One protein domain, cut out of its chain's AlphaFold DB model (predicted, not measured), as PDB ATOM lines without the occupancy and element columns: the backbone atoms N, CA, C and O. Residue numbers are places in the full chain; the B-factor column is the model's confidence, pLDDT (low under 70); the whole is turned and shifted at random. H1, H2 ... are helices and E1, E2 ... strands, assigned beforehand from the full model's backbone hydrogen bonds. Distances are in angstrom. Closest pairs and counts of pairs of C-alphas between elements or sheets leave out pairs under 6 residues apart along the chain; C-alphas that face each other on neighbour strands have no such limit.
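Overview. This is residues 13 to 137 of the 137 residues of the protein "YceI domain-containing protein" of Abscondita terminalis (UniProt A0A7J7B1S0). A strongly curled antiparallel sheet of six strands forms an open trough, like part of a barrel, and a short two-strand ribbon, E6 and E7, continues it beyond E5 and E8. Helix H1 lies off the sheet toward one end of the long axis, and residues 117 to 122 stick out as a free loop. The printed part has 125 residues with two named helices and eight named strands, in the order E1 H1 E2 E3 E4 E5 E6 H2 E7 E8; the larger sheet runs E1 E2 E3 E4 E5 E8, and the class is mixed, helices and strands. The whole is only just compact, close to loose, with a radius of gyration of the C-alphas of 16.5 A, and elongated, with spans of 48 by 26 by 25 A.

Along the chain. In the larger sheet, E1 is residues 13 to 17, beginning at C-alpha 13 at (62.535, 17.147, -132.550). E2 is residues 51 to 61, 29.6 A long, and E3 residues 69 to 77, 23.8 A. E4, residues 80 to 93, is the longest strand by residues and spans 34.7 A, ending at C-alpha 93 at (83.475, 21.139, -133.706). E5 is residues 96 to 101, 16.6 A, and E8 residues 133 to 136, ending at C-alpha 136 at (73.236, 23.950, -132.629). The smaller sheet has E6, residues 104 to 107, and E7, residues 127 to 130. H1 is residues 28 to 39, 17.3 A, and H2 residues 108 to 111.

Arrangement. E2 to E5 form a meander, each strand the antiparallel neighbour of the one before. E2 and E3 are a hairpin, with N 55 and O 74 at 2.9 A; E3 and E4 are another, with N 73 and O 84 at 2.9 A. E4 bends by 71 degrees at residue 87, and its pairing is staggered: residues 80 to 88 pair with E3, 88 to 93 with E5. In the hairpin of E4 and E5, N 91 and O 98 are 2.9 A apart. The edge strands are E1, with N 14 and O 54 of E2 at 2.9 A, and E8, with N 99 of E5 and O 134 at 2.9 A; they are apart. E5 runs on into E6 at 60 degrees, and E7 into E8 at 41 degrees. Across E6 and E7, antiparallel, N 130 and O 104 are 2.7 A apart. H2 only grazes the larger sheet, with its residues 108 to 111; its closest C-alphas to E4 are those of Phe 111 and Lys 80, 5.3 A. H1 is not on that sheet. In H1, 7 of 8 O i to N i+4 pairs are within hydrogen-bond range; H2 is too short for any.

Size, cuts and confidence. The C-alphas farthest apart, of Lys 94 and Lys 120, are 53.9 A apart. The printed part has no cut. The links H1 to E2 and H2 to E7 are long. The mean pLDDT of the printed part is 88.8, and residues 118 to 122 are under 70.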
ATOM      1  N   LYS A  13      63.656  16.493-131.867       73.31
ATOM      2  CA  LYS A  13      62.535  17.147-132.550       73.31
ATOM      3  C   LYS A  13      62.886  18.608-132.799       73.31
ATOM      4  O   LYS A  13      63.228  19.326-131.863       73.31
ATOM      5  N   SER A  14      62.772  19.049-134.046       77.75
ATOM      6  CA  SER A  14      62.721  20.467-134.388       77.75
ATOM      7  C   SER A  14      61.291  20.850-134.742       77.75
ATOM      8  O   SER A  14      60.574  20.095-135.397       77.75
ATOM      9  N   GLU A  15      60.866  22.025-134.294       79.12
ATOM     10  CA  GLU A  15      59.549  22.577-134.586       79.12
ATOM     11  C   GLU A  15      59.715  24.022-135.044       79.12
ATOM     12  O   GLU A  15      60.478  24.791-134.457       79.12
ATOM     13  N   LYS A  16      59.050  24.373-136.142       82.31
ATOM     14  CA  LYS A  16      59.193  25.670-136.801       82.31
ATOM     15  C   LYS A  16      57.800  26.216-137.072       82.31
ATOM     16  O   LYS A  16      56.991  25.555-137.719       82.31
ATOM     17  N   ARG A  17      57.529  27.426-136.575       82.25
ATOM     18  CA  ARG A  17      56.295  28.152-136.891       82.25
ATOM     19  C   ARG A  17      56.320  28.635-138.340       82.25
ATOM     20  O   ARG A  17      57.379  29.028-138.843       82.25
ATOM     21  N   TYR A  18      55.157  28.644-138.985       83.31
ATOM     22  CA  TYR A  18      54.992  29.162-140.348       83.31
ATOM     23  C   TYR A  18      55.021  30.694-140.445       83.31
ATOM     24  O   TYR A  18      54.970  31.241-141.545       83.31
ATOM     25  N   ASP A  19      55.180  31.392-139.320       74.75
ATOM     26  CA  ASP A  19      55.257  32.857-139.240       74.75
ATOM     27  C   ASP A  19      56.326  33.456-140.181       74.75
ATOM     28  O   ASP A  19      56.233  34.617-140.567       74.75
ATOM     29  N   GLY A  20      57.314  32.652-140.600       74.56
ATOM     30  CA  GLY A  20      58.377  33.034-141.532       74.56
ATOM     31  C   GLY A  20      58.226  32.567-142.987       74.56
ATOM     32  O   GLY A  20      59.247  32.525-143.670       74.56
ATOM     33  N   ILE A  21      57.040  32.159-143.469       83.88
ATOM     34  CA  ILE A  21      56.847  31.908-144.914       83.88
ATOM     35  C   ILE A  21      57.098  33.215-145.673       83.88
ATOM     36  O   ILE A  21      56.388  34.200-145.463       83.88
ATOM     37  N   ASN A  22      58.098  33.198-146.554       88.38
ATOM     38  CA  ASN A  22      58.459  34.326-147.397       88.38
ATOM     39  C   ASN A  22      59.016  33.836-148.740       88.38
ATOM     40  O   ASN A  22      60.095  33.245-148.775       88.38
ATOM     41  N   ALA A  23      58.292  34.086-149.826       89.62
ATOM     42  CA  ALA A  23      58.757  33.866-151.187       89.62
ATOM     43  C   ALA A  23      59.919  34.819-151.502       89.62
ATOM     44  O   ALA A  23      59.884  35.983-151.118       89.62
ATOM     45  N   THR A  24      60.968  34.338-152.163       90.50
ATOM     46  CA  THR A  24      62.193  35.125-152.437       90.50
ATOM     47  C   THR A  24      62.452  35.344-153.924       90.50
ATOM     48  O   THR A  24      63.378  36.054-154.297       90.50
ATOM     49  N   ASP A  25      61.669  34.681-154.759       87.88
ATOM     50  CA  ASP A  25      61.699  34.667-156.218       87.88
ATOM     51  C   ASP A  25      60.754  35.704-156.845       87.88
ATOM     52  O   ASP A  25      60.913  36.063-158.008       87.88
ATOM     53  N   VAL A  26      59.816  36.227-156.055       90.31
ATOM     54  CA  VAL A  26      58.908  37.326-156.403       90.31
ATOM     55  C   VAL A  26      59.030  38.463-155.385       90.31
ATOM     56  O   VAL A  26      59.430  38.240-154.241       90.31
ATOM     57  N   ALA A  27      58.682  39.689-155.787       92.56
ATOM     58  CA  ALA A  27      58.806  40.892-154.959       92.56
ATOM     59  C   ALA A  27      57.519  41.738-154.966       92.56
ATOM     60  O   ALA A  27      56.640  41.550-155.807       92.56
ATOM     61  N   GLY A  28      57.418  42.689-154.033       93.88
ATOM     62  CA  GLY A  28      56.321  43.660-153.986       93.88
ATOM     63  C   GLY A  28      54.965  43.039-153.637       93.88
ATOM     64  O   GLY A  28      54.876  42.123-152.821       93.88
ATOM     65  N   GLU A  29      53.893  43.551-154.243       94.06
ATOM     66  CA  GLU A  29      52.526  43.088-153.967       94.06
ATOM     67  C   GLU A  29      52.313  41.609-154.305       94.06
ATOM     68  O   GLU A  29      51.597  40.908-153.590       94.06
ATOM     69  N   ASP A  30      52.952  41.106-155.360       91.88
ATOM     70  CA  ASP A  30      52.798  39.710-155.775       91.88
ATOM     71  C   ASP A  30      53.433  38.751-154.765       91.88
ATOM     72  O   ASP A  30      52.860  37.704-154.458       91.88
ATOM     73  N   GLN A  31      54.552  39.147-154.149       93.81
ATOM     74  CA  GLN A  31      55.138  38.423-153.020       93.81
ATOM     75  C   GLN A  31      54.181  38.381-151.827       93.81
ATOM     76  O   GLN A  31      54.009  37.330-151.210       93.81
ATOM     77  N   GLN A  32      53.533  39.501-151.502       92.00
ATOM     78  CA  GLN A  32      52.572  39.563-150.397       92.00
ATOM     79  C   GLN A  32      51.352  38.672-150.662       92.00
ATOM     80  O   GLN A  32      50.953  37.908-149.779       92.00
ATOM     81  N   LYS A  33      50.804  38.709-151.883       91.38
ATOM     82  CA  LYS A  33      49.692  37.847-152.312       91.38
ATOM     83  C   LYS A  33      50.079  36.372-152.252       91.38
ATOM     84  O   LYS A  33      49.335  35.582-151.674       91.38
ATOM     85  N   LEU A  34      51.249  36.004-152.779       90.56
ATOM     86  CA  LEU A  34      51.737  34.625-152.747       90.56
ATOM     87  C   LEU A  34      51.953  34.142-151.308       90.56
ATOM     88  O   LEU A  34      51.453  33.082-150.936       90.56
ATOM     89  N   ASN A  35      52.623  34.939-150.472       92.06
ATOM     90  CA  ASN A  35      52.830  34.624-149.057       92.06
ATOM     91  C   ASN A  35      51.503  34.440-148.310       92.06
ATOM     92  O   ASN A  35      51.394  33.543-147.475       92.06
ATOM     93  N   GLY A  36      50.500  35.273-148.602       91.12
ATOM     94  CA  GLY A  36      49.149  35.125-148.063       91.12
ATOM     95  C   GLY A  36      48.481  33.836-148.535       91.12
ATOM     96  O   GLY A  36      47.967  33.072-147.725       91.12
ATOM     97  N   HIS A  37      48.547  33.533-149.831       90.12
ATOM     98  CA  HIS A  37      47.907  32.349-150.398       90.12
ATOM     99  C   HIS A  37      48.508  31.037-149.869       90.12
ATOM    100  O   HIS A  37      47.769  30.123-149.501       90.12
ATOM    101  N   LEU A  38      49.838  30.968-149.720       91.50
ATOM    102  CA  LEU A  38      50.530  29.809-149.142       91.50
ATOM    103  C   LEU A  38      50.098  29.508-147.696       91.50
ATOM    104  O   LEU A  38      50.212  28.369-147.239       91.50
ATOM    105  N   LYS A  39      49.592  30.504-146.965       91.62
ATOM    106  CA  LYS A  39      49.130  30.337-145.582       91.62
ATOM    107  C   LYS A  39      47.729  29.725-145.475       91.62
ATOM    108  O   LYS A  39      47.382  29.214-144.411       91.62
ATOM    109  N   ASN A  40      46.949  29.726-146.552       90.69
ATOM    110  CA  ASN A  40      45.538  29.338-146.535       90.69
ATOM    111  C   ASN A  40      45.319  27.816-146.662       90.69
ATOM    112  O   ASN A  40      46.264  27.034-146.799       90.69
ATOM    113  N   GLY A  41      44.044  27.405-146.620       86.19
ATOM    114  CA  GLY A  41      43.581  26.008-146.652       86.19
ATOM    115  C   GLY A  41      44.060  25.176-147.845       86.19
ATOM    116  O   GLY A  41      44.291  23.975-147.702       86.19
ATOM    117  N   ASP A  42      44.287  25.813-148.992       84.69
ATOM    118  CA  ASP A  42      44.795  25.151-150.199       84.69
ATOM    119  C   ASP A  42      46.250  24.671-150.056       84.69
ATOM    120  O   ASP A  42      46.675  23.722-150.725       84.69
ATOM    121  N   PHE A  43      46.999  25.297-149.141       90.94
ATOM    122  CA  PHE A  43      48.404  25.024-148.874       90.94
ATOM    123  C   PHE A  43      48.611  24.603-147.416       90.94
ATOM    124  O   PHE A  43      48.183  23.506-147.048       90.94
ATOM    125  N   PHE A  44      49.275  25.426-146.598       92.25
ATOM    126  CA  PHE A  44      49.729  25.033-145.261       92.25
ATOM    127  C   PHE A  44      48.675  25.202-144.159       92.25
ATOM    128  O   PHE A  44      48.845  24.612-143.096       92.25
ATOM    129  N   GLU A  45      47.592  25.948-144.412       93.75
ATOM    130  CA  GLU A  45      46.484  26.182-143.469       93.75
ATOM    131  C   GLU A  45      46.981  26.574-142.064       93.75
ATOM    132  O   GLU A  45      46.661  25.946-141.050       93.75
ATOM    133  N   VAL A  46      47.821  27.609-142.014       93.62
ATOM    134  CA  VAL A  46      48.673  27.924-140.854       93.62
ATOM    135  C   VAL A  46      47.891  28.334-139.608       93.62
ATOM    136  O   VAL A  46      48.417  28.241-138.504       93.62
ATOM    137  N   GLU A  47      46.637  28.762-139.759       92.00
ATOM    138  CA  GLU A  47      45.758  29.039-138.619       92.00
ATOM    139  C   GLU A  47      45.404  27.759-137.847       92.00
ATOM    140  O   GLU A  47      45.390  27.774-136.618       92.00
ATOM    141  N   LYS A  48      45.176  26.633-138.542       94.62
ATOM    142  CA  LYS A  48      44.936  25.325-137.904       94.62
ATOM    143  C   LYS A  48      46.220  24.569-137.600       94.62
ATOM    144  O   LYS A  48      46.297  23.874-136.589       94.62
ATOM    145  N   PHE A  49      47.214  24.679-138.475       94.56
ATOM    146  CA  PHE A  49      48.490  23.981-138.351       94.56
ATOM    147  C   PHE A  49      49.621  25.007-138.283       94.56
ATOM    148  O   PHE A  49      50.322  25.212-139.269       94.56
ATOM    149  N   PRO A  50      49.828  25.673-137.133       94.06
ATOM    150  CA  PRO A  50      50.780  26.782-137.029       94.06
ATOM    151  C   PRO A  50      52.244  26.349-137.140       94.06
ATOM    152  O   PRO A  50      53.124  27.197-137.321       94.06
ATOM    153  N   THR A  51      52.525  25.048-137.028       92.00
ATOM    154  CA  THR A  51      53.878  24.498-137.036       92.00
ATOM    155  C   THR A  51      54.044  23.344-138.018       92.00
ATOM    156  O   THR A  51      53.150  22.524-138.231       92.00
ATOM    157  N   ALA A  52      55.248  23.265-138.584       91.56
ATOM    158  CA  ALA A  52      55.811  22.042-139.139       91.56
ATOM    159  C   ALA A  52      56.868  21.504-138.172       91.56
ATOM    160  O   ALA A  52      57.532  22.276-137.468       91.56
ATOM    161  N   SER A  53      57.072  20.189-138.155       91.69
ATOM    162  CA  SER A  53      58.127  19.591-137.336       91.69
ATOM    163  C   SER A  53      58.882  18.501-138.076       91.69
ATOM    164  O   SER A  53      58.341  17.846-138.961       91.69
ATOM    165  N   PHE A  54      60.146  18.311-137.713       89.94
ATOM    166  CA  PHE A  54      60.932  17.170-138.153       89.94
ATOM    167  C   PHE A  54      61.532  16.483-136.931       89.94
ATOM    168  O   PHE A  54      62.245  17.105-136.142       89.94
ATOM    169  N   THR A  55      61.233  15.199-136.763       88.69
ATOM    170  CA  THR A  55      61.764  14.395-135.658       88.69
ATOM    171  C   THR A  55      62.764  13.390-136.191       88.69
ATOM    172  O   THR A  55      62.381  12.456-136.890       88.69
ATOM    173  N   ILE A  56      64.037  13.548-135.837       89.25
ATOM    174  CA  ILE A  56      65.089  12.588-136.177       89.25
ATOM    175  C   ILE A  56      64.841  11.294-135.399       89.25
ATOM    176  O   ILE A  56      64.740  11.300-134.170       89.25
ATOM    177  N   THR A  57      64.756  10.182-136.124       89.62
ATOM    178  CA  THR A  57      64.577   8.835-135.567       89.62
ATOM    179  C   THR A  57      65.879   8.045-135.559       89.62
ATOM    180  O   THR A  57      66.082   7.227-134.665       89.62
ATOM    181  N   SER A  58      66.774   8.280-136.524       89.81
ATOM    182  CA  SER A  58      68.131   7.729-136.503       89.81
ATOM    183  C   SER A  58      69.092   8.520-137.386       89.81
ATOM    184  O   SER A  58      68.697   9.118-138.387       89.81
ATOM    185  N   VAL A  59      70.376   8.463-137.040       90.75
ATOM    186  CA  VAL A  59      71.479   8.972-137.858       90.75
ATOM    187  C   VAL A  59      72.477   7.835-138.035       90.75
ATOM    188  O   VAL A  59      72.934   7.256-137.052       90.75
ATOM    189  N   LYS A  60      72.794   7.485-139.281       91.94
ATOM    190  CA  LYS A  60      73.702   6.375-139.604       91.94
ATOM    191  C   LYS A  60      74.844   6.878-140.466       91.94
ATOM    192  O   LYS A  60      74.596   7.614-141.415       91.94
ATOM    193  N   ALA A  61      76.077   6.492-140.148       92.56
ATOM    194  CA  ALA A  61      77.205   6.753-141.038       92.56
ATOM    195  C   ALA A  61      76.965   6.076-142.395       92.56
ATOM    196  O   ALA A  61      76.375   4.995-142.453       92.56
ATOM    197  N   ASN A  62      77.416   6.706-143.473       88.88
ATOM    198  CA  ASN A  62      77.449   6.108-144.804       88.88
ATOM    199  C   ASN A  62      78.869   6.219-145.394       88.88
ATOM    200  O   ASN A  62      79.780   6.743-144.755       88.88
ATOM    201  N   ASN A  63      79.057   5.712-146.612       91.19
ATOM    202  CA  ASN A  63      80.363   5.702-147.279       91.19
ATOM    203  C   ASN A  63      80.616   6.949-148.152       91.19
ATOM    204  O   ASN A  63      81.592   6.980-148.902       91.19
ATOM    205  N   ASP A  64      79.749   7.965-148.090       94.25
ATOM    206  CA  ASP A  64      79.903   9.197-148.864       94.25
ATOM    207  C   ASP A  64      80.931  10.130-148.197       94.25
ATOM    208  O   ASP A  64      80.930  10.340-146.983       94.25
ATOM    209  N   LYS A  65      81.839  10.705-148.994       91.31
ATOM    210  CA  LYS A  65      82.917  11.574-148.488       91.31
ATOM    211  C   LYS A  65      82.432  12.975-148.097       91.31
ATOM    212  O   LYS A  65      83.086  13.643-147.298       91.31
ATOM    213  N   VAL A  66      81.334  13.445-148.686       93.19
ATOM    214  CA  VAL A  66      80.771  14.786-148.488       93.19
ATOM    215  C   VAL A  66      79.588  14.732-147.526       93.19
ATOM    216  O   VAL A  66      79.585  15.463-146.537       93.19
ATOM    217  N   TYR A  67      78.616  13.863-147.790       94.69
ATOM    218  CA  TYR A  67      77.399  13.672-147.002       94.69
ATOM    219  C   TYR A  67      77.479  12.376-146.198       94.69
ATOM    220  O   TYR A  67      76.712  11.445-146.423       94.69
ATOM    221  N   ASN A  68      78.423  12.352-145.260       93.38
ATOM    222  CA  ASN A  68      78.884  11.197-144.484       93.38
ATOM    223  C   ASN A  68      77.845  10.506-143.577       93.38
ATOM    224  O   ASN A  68      78.166   9.511-142.921       93.38
ATOM    225  N   TYR A  69      76.614  11.013-143.517       94.88
ATOM    226  CA  TYR A  69      75.522  10.424-142.753       94.88
ATOM    227  C   TYR A  69      74.235  10.332-143.565       94.88
ATOM    228  O   TYR A  69      73.951  11.177-144.407       94.88
ATOM    229  N   VAL A  70      73.409   9.341-143.247       94.81
ATOM    230  CA  VAL A  70      71.985   9.302-143.593       94.81
ATOM    231  C   VAL A  70      71.183   9.644-142.344       94.81
ATOM    232  O   VAL A  70      71.316   8.981-141.311       94.81
ATOM    233  N   VAL A  71      70.352  10.676-142.448       92.69
ATOM    234  CA  VAL A  71      69.403  11.090-141.414       92.69
ATOM    235  C   VAL A  71      68.039  10.532-141.784       92.69
ATOM    236  O   VAL A  71      67.522  10.813-142.862       92.69
ATOM    237  N   ASN A  72      67.452   9.757-140.880       93.44
ATOM    238  CA  ASN A  72      66.071   9.309-140.980       93.44
ATOM    239  C   ASN A  72      65.242  10.066-139.951       93.44
ATOM    240  O   ASN A  72      65.672  10.255-138.808       93.44
ATOM    241  N   GLY A  73      64.042  10.470-140.341       91.88
ATOM    242  CA  GLY A  73      63.126  11.131-139.435       91.88
ATOM    243  C   GLY A  73      61.712  11.202-139.971       91.88
ATOM    244  O   GLY A  73      61.423  10.770-141.082       91.88
ATOM    245  N   ASN A  74      60.840  11.760-139.150       95.25
ATOM    246  CA  ASN A  74      59.436  11.954-139.461       95.25
ATOM    247  C   ASN A  74      59.204  13.442-139.703       95.25
ATOM    248  O   ASN A  74      59.419  14.249-138.794       95.25
ATOM    249  N   LEU A  75      58.797  13.794-140.920       94.19
ATOM    250  CA  LEU A  75      58.368  15.138-141.283       94.19
ATOM    251  C   LEU A  75      56.873  15.251-141.022       94.19
ATOM    252  O   LEU A  75      56.111  14.427-141.515       94.19
ATOM    253  N   THR A  76      56.462  16.278-140.287       94.81
ATOM    254  CA  THR A  76      55.061  16.625-140.067       94.81
ATOM    255  C   THR A  76      54.769  17.979-140.697       94.81
ATOM    256  O   THR A  76      55.364  18.985-140.304       94.81
ATOM    257  N   VAL A  77      53.843  18.004-141.653       94.00
ATOM    258  CA  VAL A  77      53.375  19.199-142.374       94.00
ATOM    259  C   VAL A  77      51.857  19.123-142.445       94.00
ATOM    260  O   VAL A  77      51.309  18.065-142.755       94.00
ATOM    261  N   LYS A  78      51.172  20.228-142.120       94.19
ATOM    262  CA  LYS A  78      49.698  20.298-142.106       94.19
ATOM    263  C   LYS A  78      49.050  19.144-141.312       94.19
ATOM    264  O   LYS A  78      48.111  18.490-141.756       94.19
ATOM    265  N   GLY A  79      49.642  18.817-140.160       94.94
ATOM    266  CA  GLY A  79      49.184  17.740-139.272       94.94
ATOM    267  C   GLY A  79      49.405  16.304-139.774       94.94
ATOM    268  O   GLY A  79      49.129  15.368-139.029       94.94
ATOM    269  N   LYS A  80      49.922  16.100-140.991       96.56
ATOM    270  CA  LYS A  80      50.229  14.771-141.539       96.56
ATOM    271  C   LYS A  80      51.709  14.458-141.396       96.56
ATOM    272  O   LYS A  80      52.534  15.350-141.569       96.56
ATOM    273  N   THR A  81      52.032  13.200-141.100       97.12
ATOM    274  CA  THR A  81      53.402  12.760-140.819       97.12
ATOM    275  C   THR A  81      53.845  11.682-141.793       97.12
ATOM    276  O   THR A  81      53.198  10.646-141.884       97.12
ATOM    277  N   GLU A  82      54.994  11.891-142.433       97.38
ATOM    278  CA  GLU A  82      55.632  10.927-143.333       97.38
ATOM    279  C   GLU A  82      57.090  10.692-142.929       97.38
ATOM    280  O   GLU A  82      57.777  11.593-142.435       97.38
ATOM    281  N   ALA A  83      57.580   9.476-143.166       96.25
ATOM    282  CA  ALA A  83      58.986   9.150-142.979       96.25
ATOM    283  C   ALA A  83      59.819   9.705-144.144       96.25
ATOM    284  O   ALA A  83      59.524   9.447-145.309       96.25
ATOM    285  N   ILE A  84      60.888  10.431-143.824       95.19
ATOM    286  CA  ILE A  84      61.831  10.999-144.788       95.19
ATOM    287  C   ILE A  84      63.247  10.554-144.417       95.19
ATOM    288  O   ILE A  84      63.641  10.547-143.246       95.19
ATOM    289  N   SER A  85      64.021  10.200-145.439       94.88
ATOM    290  CA  SER A  85      65.436   9.869-145.328       94.88
ATOM    291  C   SER A  85      66.231  10.765-146.266       94.88
ATOM    292  O   SER A  85      65.860  10.918-147.430       94.88
ATOM    293  N   PHE A  86      67.309  11.370-145.775       94.88
ATOM    294  CA  PHE A  86      68.182  12.187-146.612       94.88
ATOM    295  C   PHE A  86      69.649  12.087-146.182       94.88
ATOM    296  O   PHE A  86      69.952  11.986-144.987       94.88
ATOM    297  N   PRO A  87      70.588  12.139-147.142       95.88
ATOM    298  CA  PRO A  87      72.001  12.221-146.830       95.88
ATOM    299  C   PRO A  87      72.354  13.627-146.328       95.88
ATOM    300  O   PRO A  87      71.850  14.638-146.825       95.88
ATOM    301  N   ALA A  88      73.229  13.700-145.332       95.38
ATOM    302  CA  ALA A  88      73.671  14.939-144.724       95.38
ATOM    303  C   ALA A  88      75.146  14.888-144.337       95.38
ATOM    304  O   ALA A  88      75.685  13.861-143.929       95.38
ATOM    305  N   LYS A  89      75.781  16.052-144.424       95.12
ATOM    306  CA  LYS A  89      77.069  16.324-143.814       95.12
ATOM    307  C   LYS A  89      76.828  16.750-142.377       95.12
ATOM    308  O   LYS A  89      76.169  17.769-142.149       95.12
ATOM    309  N   ILE A  90      77.378  16.004-141.425       91.56
ATOM    310  CA  ILE A  90      77.319  16.360-140.005       91.56
ATOM    311  C   ILE A  90      78.737  16.556-139.493       91.56
ATOM    312  O   ILE A  90      79.564  15.648-139.546       91.56
ATOM    313  N   ASN A  91      78.993  17.756-138.981       89.00
ATOM    314  CA  ASN A  91      80.253  18.124-138.358       89.00
ATOM    315  C   ASN A  91      79.994  18.525-136.907       89.00
ATOM    316  O   ASN A  91      79.114  19.343-136.642       89.00
ATOM    317  N   ASN A  92      80.803  18.005-135.989       85.94
ATOM    318  CA  ASN A  92      80.868  18.482-134.612       85.94
ATOM    319  C   ASN A  92      82.236  19.139-134.399       85.94
ATOM    320  O   ASN A  92      83.271  18.515-134.637       85.94
ATOM    321  N   SER A  93      82.246  20.412-134.012       85.88
ATOM    322  CA  SER A  93      83.475  21.139-133.706       85.88
ATOM    323  C   SER A  93      83.236  22.118-132.567       85.88
ATOM    324  O   SER A  93      82.315  22.926-132.632       85.88
ATOM    325  N   LYS A  94      84.088  22.069-131.534       86.88
ATOM    326  CA  LYS A  94      84.054  22.998-130.386       86.88
ATOM    327  C   LYS A  94      82.665  23.098-129.723       86.88
ATOM    328  O   LYS A  94      82.206  24.194-129.422       86.88
ATOM    329  N   GLY A  95      81.977  21.964-129.560       83.44
ATOM    330  CA  GLY A  95      80.622  21.908-128.990       83.44
ATOM    331  C   GLY A  95      79.508  22.364-129.938       83.44
ATOM    332  O   GLY A  95      78.339  22.237-129.608       83.44
ATOM    333  N   GLN A  96      79.840  22.844-131.139       85.69
ATOM    334  CA  GLN A  96      78.862  23.217-132.150       85.69
ATOM    335  C   GLN A  96      78.617  22.055-133.117       85.69
ATOM    336  O   GLN A  96      79.537  21.574-133.786       85.69
ATOM    337  N   VAL A  97      77.356  21.648-133.243       86.44
ATOM    338  CA  VAL A  97      76.906  20.675-134.241       86.44
ATOM    339  C   VAL A  97      76.358  21.421-135.450       86.44
ATOM    340  O   VAL A  97      75.461  22.256-135.326       86.44
ATOM    341  N   ARG A  98      76.877  21.105-136.638       89.31
ATOM    342  CA  ARG A  98      76.396  21.630-137.918       89.31
ATOM    343  C   ARG A  98      75.912  20.494-138.805       89.31
ATOM    344  O   ARG A  98      76.669  19.567-139.078       89.31
ATOM    345  N   ILE A  99      74.681  20.613-139.291       89.50
ATOM    346  CA  ILE A  99      74.042  19.670-140.214       89.50
ATOM    347  C   ILE A  99      73.748  20.407-141.517       89.50
ATOM    348  O   ILE A  99      73.131  21.474-141.497       89.50
ATOM    349  N   VAL A 100      74.183  19.845-142.641       93.50
ATOM    350  CA  VAL A 100      73.853  20.322-143.990       93.50
ATOM    351  C   VAL A 100      73.392  19.131-144.820       93.50
ATOM    352  O   VAL A 100      74.187  18.227-145.064       93.50
ATOM    353  N   SER A 101      72.130  19.100-145.240       94.19
ATOM    354  CA  SER A 101      71.635  18.030-146.113       94.19
ATOM    355  C   SER A 101      72.139  18.200-147.549       94.19
ATOM    356  O   SER A 101      72.429  19.315-147.988       94.19
ATOM    357  N   ASN A 102      72.180  17.100-148.302       94.56
ATOM    358  CA  ASN A 102      72.057  17.195-149.754       94.56
ATOM    359  C   ASN A 102      70.632  17.651-150.115       94.56
ATOM    360  O   ASN A 102      69.736  17.642-149.260       94.56
ATOM    361  N   LYS A 103      70.404  18.024-151.375       94.31
ATOM    362  CA  LYS A 103      69.047  18.241-151.872       94.31
ATOM    363  C   LYS A 103      68.267  16.929-151.781       94.31
ATOM    364  O   LYS A 103      68.747  15.898-152.246       94.31
ATOM    365  N   PHE A 104      67.087  16.981-151.186       93.06
ATOM    366  CA  PHE A 104      66.119  15.887-151.189       93.06
ATOM    367  C   PHE A 104      64.740  16.454-151.495       93.06
ATOM    368  O   PHE A 104      64.527  17.650-151.320       93.06
ATOM    369  N   SER A 105      63.819  15.606-151.934       93.75
ATOM    370  CA  SER A 105      62.484  16.040-152.334       93.75
ATOM    371  C   SER A 105      61.423  15.216-151.619       93.75
ATOM    372  O   SER A 105      61.675  14.071-151.232       93.75
ATOM    373  N   PHE A 106      60.245  15.797-151.421       93.19
ATOM    374  CA  PHE A 106      59.075  15.070-150.943       93.19
ATOM    375  C   PHE A 106      57.827  15.492-151.715       93.19
ATOM    376  O   PHE A 106      57.693  16.651-152.098       93.19
ATOM    377  N   ASP A 107      56.899  14.554-151.878       94.19
ATOM    378  CA  ASP A 107      55.603  14.797-152.505       94.19
ATOM    379  C   ASP A 107      54.672  15.552-151.542       94.19
ATOM    380  O   ASP A 107      54.286  15.045-150.480       94.19
ATOM    381  N   ARG A 108      54.298  16.776-151.919       93.31
ATOM    382  CA  ARG A 108      53.424  17.662-151.139       93.31
ATOM    383  C   ARG A 108      52.013  17.103-150.946       93.31
ATOM    384  O   ARG A 108      51.349  17.443-149.962       93.31
ATOM    385  N   GLN A 109      51.548  16.234-151.842       92.88
ATOM    386  CA  GLN A 109      50.188  15.702-151.798       92.88
ATOM    387  C   GLN A 109      49.985  14.745-150.620       92.88
ATOM    388  O   GLN A 109      48.916  14.738-149.995       92.88
ATOM    389  N   LYS A 110      51.040  14.025-150.213       94.69
ATOM    390  CA  LYS A 110      51.036  13.180-149.002       94.69
ATOM    391  C   LYS A 110      50.703  13.976-147.742       94.69
ATOM    392  O   LYS A 110      50.025  13.485-146.842       94.69
ATOM    393  N   PHE A 111      51.054  15.260-147.735       94.69
ATOM    394  CA  PHE A 111      50.771  16.188-146.644       94.69
ATOM    395  C   PHE A 111      49.444  16.948-146.801       94.69
ATOM    396  O   PHE A 111      49.093  17.768-145.961       94.69
ATOM    397  N   GLY A 112      48.643  16.654-147.834       90.69
ATOM    398  CA  GLY A 112      47.370  17.344-148.076       90.69
ATOM    399  C   GLY A 112      47.526  18.777-148.591       90.69
ATOM    400  O   GLY A 112      46.589  19.573-148.481       90.69
ATOM    401  N   VAL A 113      48.693  19.109-149.145       91.06
ATOM    402  CA  VAL A 113      48.948  20.351-149.879       91.06
ATOM    403  C   VAL A 113      48.569  20.087-151.337       91.06
ATOM    404  O   VAL A 113      49.420  19.819-152.176       91.06
ATOM    405  N   ASN A 114      47.267  20.087-151.630       83.44
ATOM    406  CA  ASN A 114      46.701  19.543-152.873       83.44
ATOM    407  C   ASN A 114      46.261  20.611-153.881       83.44
ATOM    408  O   ASN A 114      45.396  20.336-154.711       83.44
ATOM    409  N   TYR A 115      46.838  21.817-153.832       82.56
ATOM    410  CA  TYR A 115      46.479  22.869-154.779       82.56
ATOM    411  C   TYR A 115      46.599  22.377-156.226       82.56
ATOM    412  O   TYR A 115      47.656  21.891-156.653       82.56
ATOM    413  N   LYS A 116      45.489  22.517-156.951       72.94
ATOM    414  CA  LYS A 116      45.379  22.356-158.395       72.94
ATOM    415  C   LYS A 116      44.999  23.722-158.928       72.94
ATOM    416  O   LYS A 116      43.976  24.266-158.519       72.94
ATOM    417  N   ALA A 117      45.815  24.287-159.804       70.06
ATOM    418  CA  ALA A 117      45.445  25.556-160.396       70.06
ATOM    419  C   ALA A 117      44.182  25.382-161.249       70.06
ATOM    420  O   ALA A 117      44.053  24.411-161.992       70.06
ATOM    421  N   GLY A 118      43.257  26.337-161.156       65.31
ATOM    422  CA  GLY A 118      42.054  26.363-161.996       65.31
ATOM    423  C   GLY A 118      42.326  26.719-163.463       65.31
ATOM    424  O   GLY A 118      41.410  26.692-164.278       65.31
ATOM    425  N   MET A 119      43.572  27.059-163.809       66.38
ATOM    426  CA  MET A 119      43.998  27.444-165.154       66.38
ATOM    427  C   MET A 119      44.891  26.360-165.762       66.38
ATOM    428  O   MET A 119      45.772  25.837-165.083       66.38
ATOM    429  N   LYS A 120      44.682  26.060-167.052       56.09
ATOM    430  CA  LYS A 120      45.370  24.986-167.797       56.09
ATOM    431  C   LYS A 120      46.903  25.071-167.774       56.09
ATOM    432  O   LYS A 120      47.542  24.030-167.885       56.09
ATOM    433  N   ASP A 121      47.467  26.262-167.580       64.94
ATOM    434  CA  ASP A 121      48.903  26.511-167.767       64.94
ATOM    435  C   ASP A 121      49.687  26.724-166.462       64.94
ATOM    436  O   ASP A 121      50.898  26.939-166.487       64.94
ATOM    437  N   VAL A 122      49.031  26.643-165.297       66.81
ATOM    438  CA  VAL A 122      49.712  26.771-164.000       66.81
ATOM    439  C   VAL A 122      49.929  25.382-163.409       66.81
ATOM    440  O   VAL A 122      49.061  24.807-162.752       66.81
ATOM    441  N   VAL A 123      51.121  24.834-163.639       73.88
ATOM    442  CA  VAL A 123      51.535  23.541-163.084       73.88
ATOM    443  C   VAL A 123      52.432  23.774-161.876       73.88
ATOM    444  O   VAL A 123      53.554  24.262-162.002       73.88
ATOM    445  N   ILE A 124      51.952  23.385-160.697       81.69
ATOM    446  CA  ILE A 124      52.785  23.290-159.496       81.69
ATOM    447  C   ILE A 124      53.255  21.846-159.374       81.69
ATOM    448  O   ILE A 124      52.425  20.940-159.273       81.69
ATOM    449  N   LYS A 125      54.577  21.639-159.366       87.50
ATOM    450  CA  LYS A 125      55.170  20.312-159.154       87.50
ATOM    451  C   LYS A 125      54.677  19.714-157.839       87.50
ATOM    452  O   LYS A 125      54.486  20.423-156.850       87.50
ATOM    453  N   ASP A 126      54.468  18.406-157.840       90.38
ATOM    454  CA  ASP A 126      54.102  17.684-156.622       90.38
ATOM    455  C   ASP A 126      55.308  17.540-155.689       90.38
ATOM    456  O   ASP A 126      55.186  17.721-154.478       90.38
ATOM    457  N   ASP A 127      56.496  17.343-156.258       92.06
ATOM    458  CA  ASP A 127      57.736  17.305-155.496       92.06
ATOM    459  C   ASP A 127      58.189  18.704-155.060       92.06
ATOM    460  O   ASP A 127      58.361  19.618-155.876       92.06
ATOM    461  N   ILE A 128      58.453  18.841-153.761       90.81
ATOM    462  CA  ILE A 128      59.101  19.999-153.148       90.81
ATOM    463  C   ILE A 128      60.554  19.643-152.850       90.81
ATOM    464  O   ILE A 128      60.827  18.754-152.042       90.81
ATOM    465  N   ASP A 129      61.481  20.375-153.466       93.50
ATOM    466  CA  ASP A 129      62.912  20.287-153.181       93.50
ATOM    467  C   ASP A 129      63.252  20.999-151.864       93.50
ATOM    468  O   ASP A 129      62.859  22.139-151.622       93.50
ATOM    469  N   MET A 130      64.055  20.340-151.033       91.38
ATOM    470  CA  MET A 130      64.442  20.796-149.707       91.38
ATOM    471  C   MET A 130      65.953  20.750-149.506       91.38
ATOM    472  O   MET A 130      66.654  19.826-149.925       91.38
ATOM    473  N   LEU A 131      66.441  21.752-148.777       91.19
ATOM    474  CA  LEU A 131      67.781  21.799-148.207       91.19
ATOM    475  C   LEU A 131      67.671  22.170-146.731       91.19
ATOM    476  O   LEU A 131      67.051  23.167-146.368       91.19
ATOM    477  N   VAL A 132      68.317  21.388-145.876       87.44
ATOM    478  CA  VAL A 132      68.341  21.602-144.431       87.44
ATOM    479  C   VAL A 132      69.724  22.089-144.028       87.44
ATOM    480  O   VAL A 132      70.734  21.452-144.328       87.44
ATOM    481  N   LYS A 133      69.770  23.220-143.319       88.75
ATOM    482  CA  LYS A 133      70.977  23.759-142.682       88.75
ATOM    483  C   LYS A 133      70.654  24.079-141.229       88.75
ATOM    484  O   LYS A 133      69.889  24.999-140.960       88.75
ATOM    485  N   VAL A 134      71.234  23.325-140.300       83.38
ATOM    486  CA  VAL A 134      71.031  23.507-138.855       83.38
ATOM    487  C   VAL A 134      72.378  23.695-138.181       83.38
ATOM    488  O   VAL A 134      73.361  23.041-138.528       83.38
ATOM    489  N   THR A 135      72.439  24.621-137.232       80.94
ATOM    490  CA  THR A 135      73.590  24.812-136.350       80.94
ATOM    491  C   THR A 135      73.077  24.887-134.917       80.94
ATOM    492  O   THR A 135      72.233  25.729-134.628       80.94
ATOM    493  N   ALA A 136      73.570  24.007-134.050       78.12
ATOM    494  CA  ALA A 136      73.236  23.950-132.629       78.12
ATOM    495  C   ALA A 136      74.517  24.078-131.792       78.12
ATOM    496  O   ALA A 136      75.585  23.665-132.249       78.12
ATOM    497  N   ARG A 137      74.416  24.686-130.611       74.25
ATOM    498  CA  ARG A 137      75.489  24.854-129.624       74.25
ATOM    499  C   ARG A 137      75.013  24.333-128.281       74.25
ATOM    500  O   ARG A 137      73.785  24.427-128.059       74.25
TER     501      ARG A 137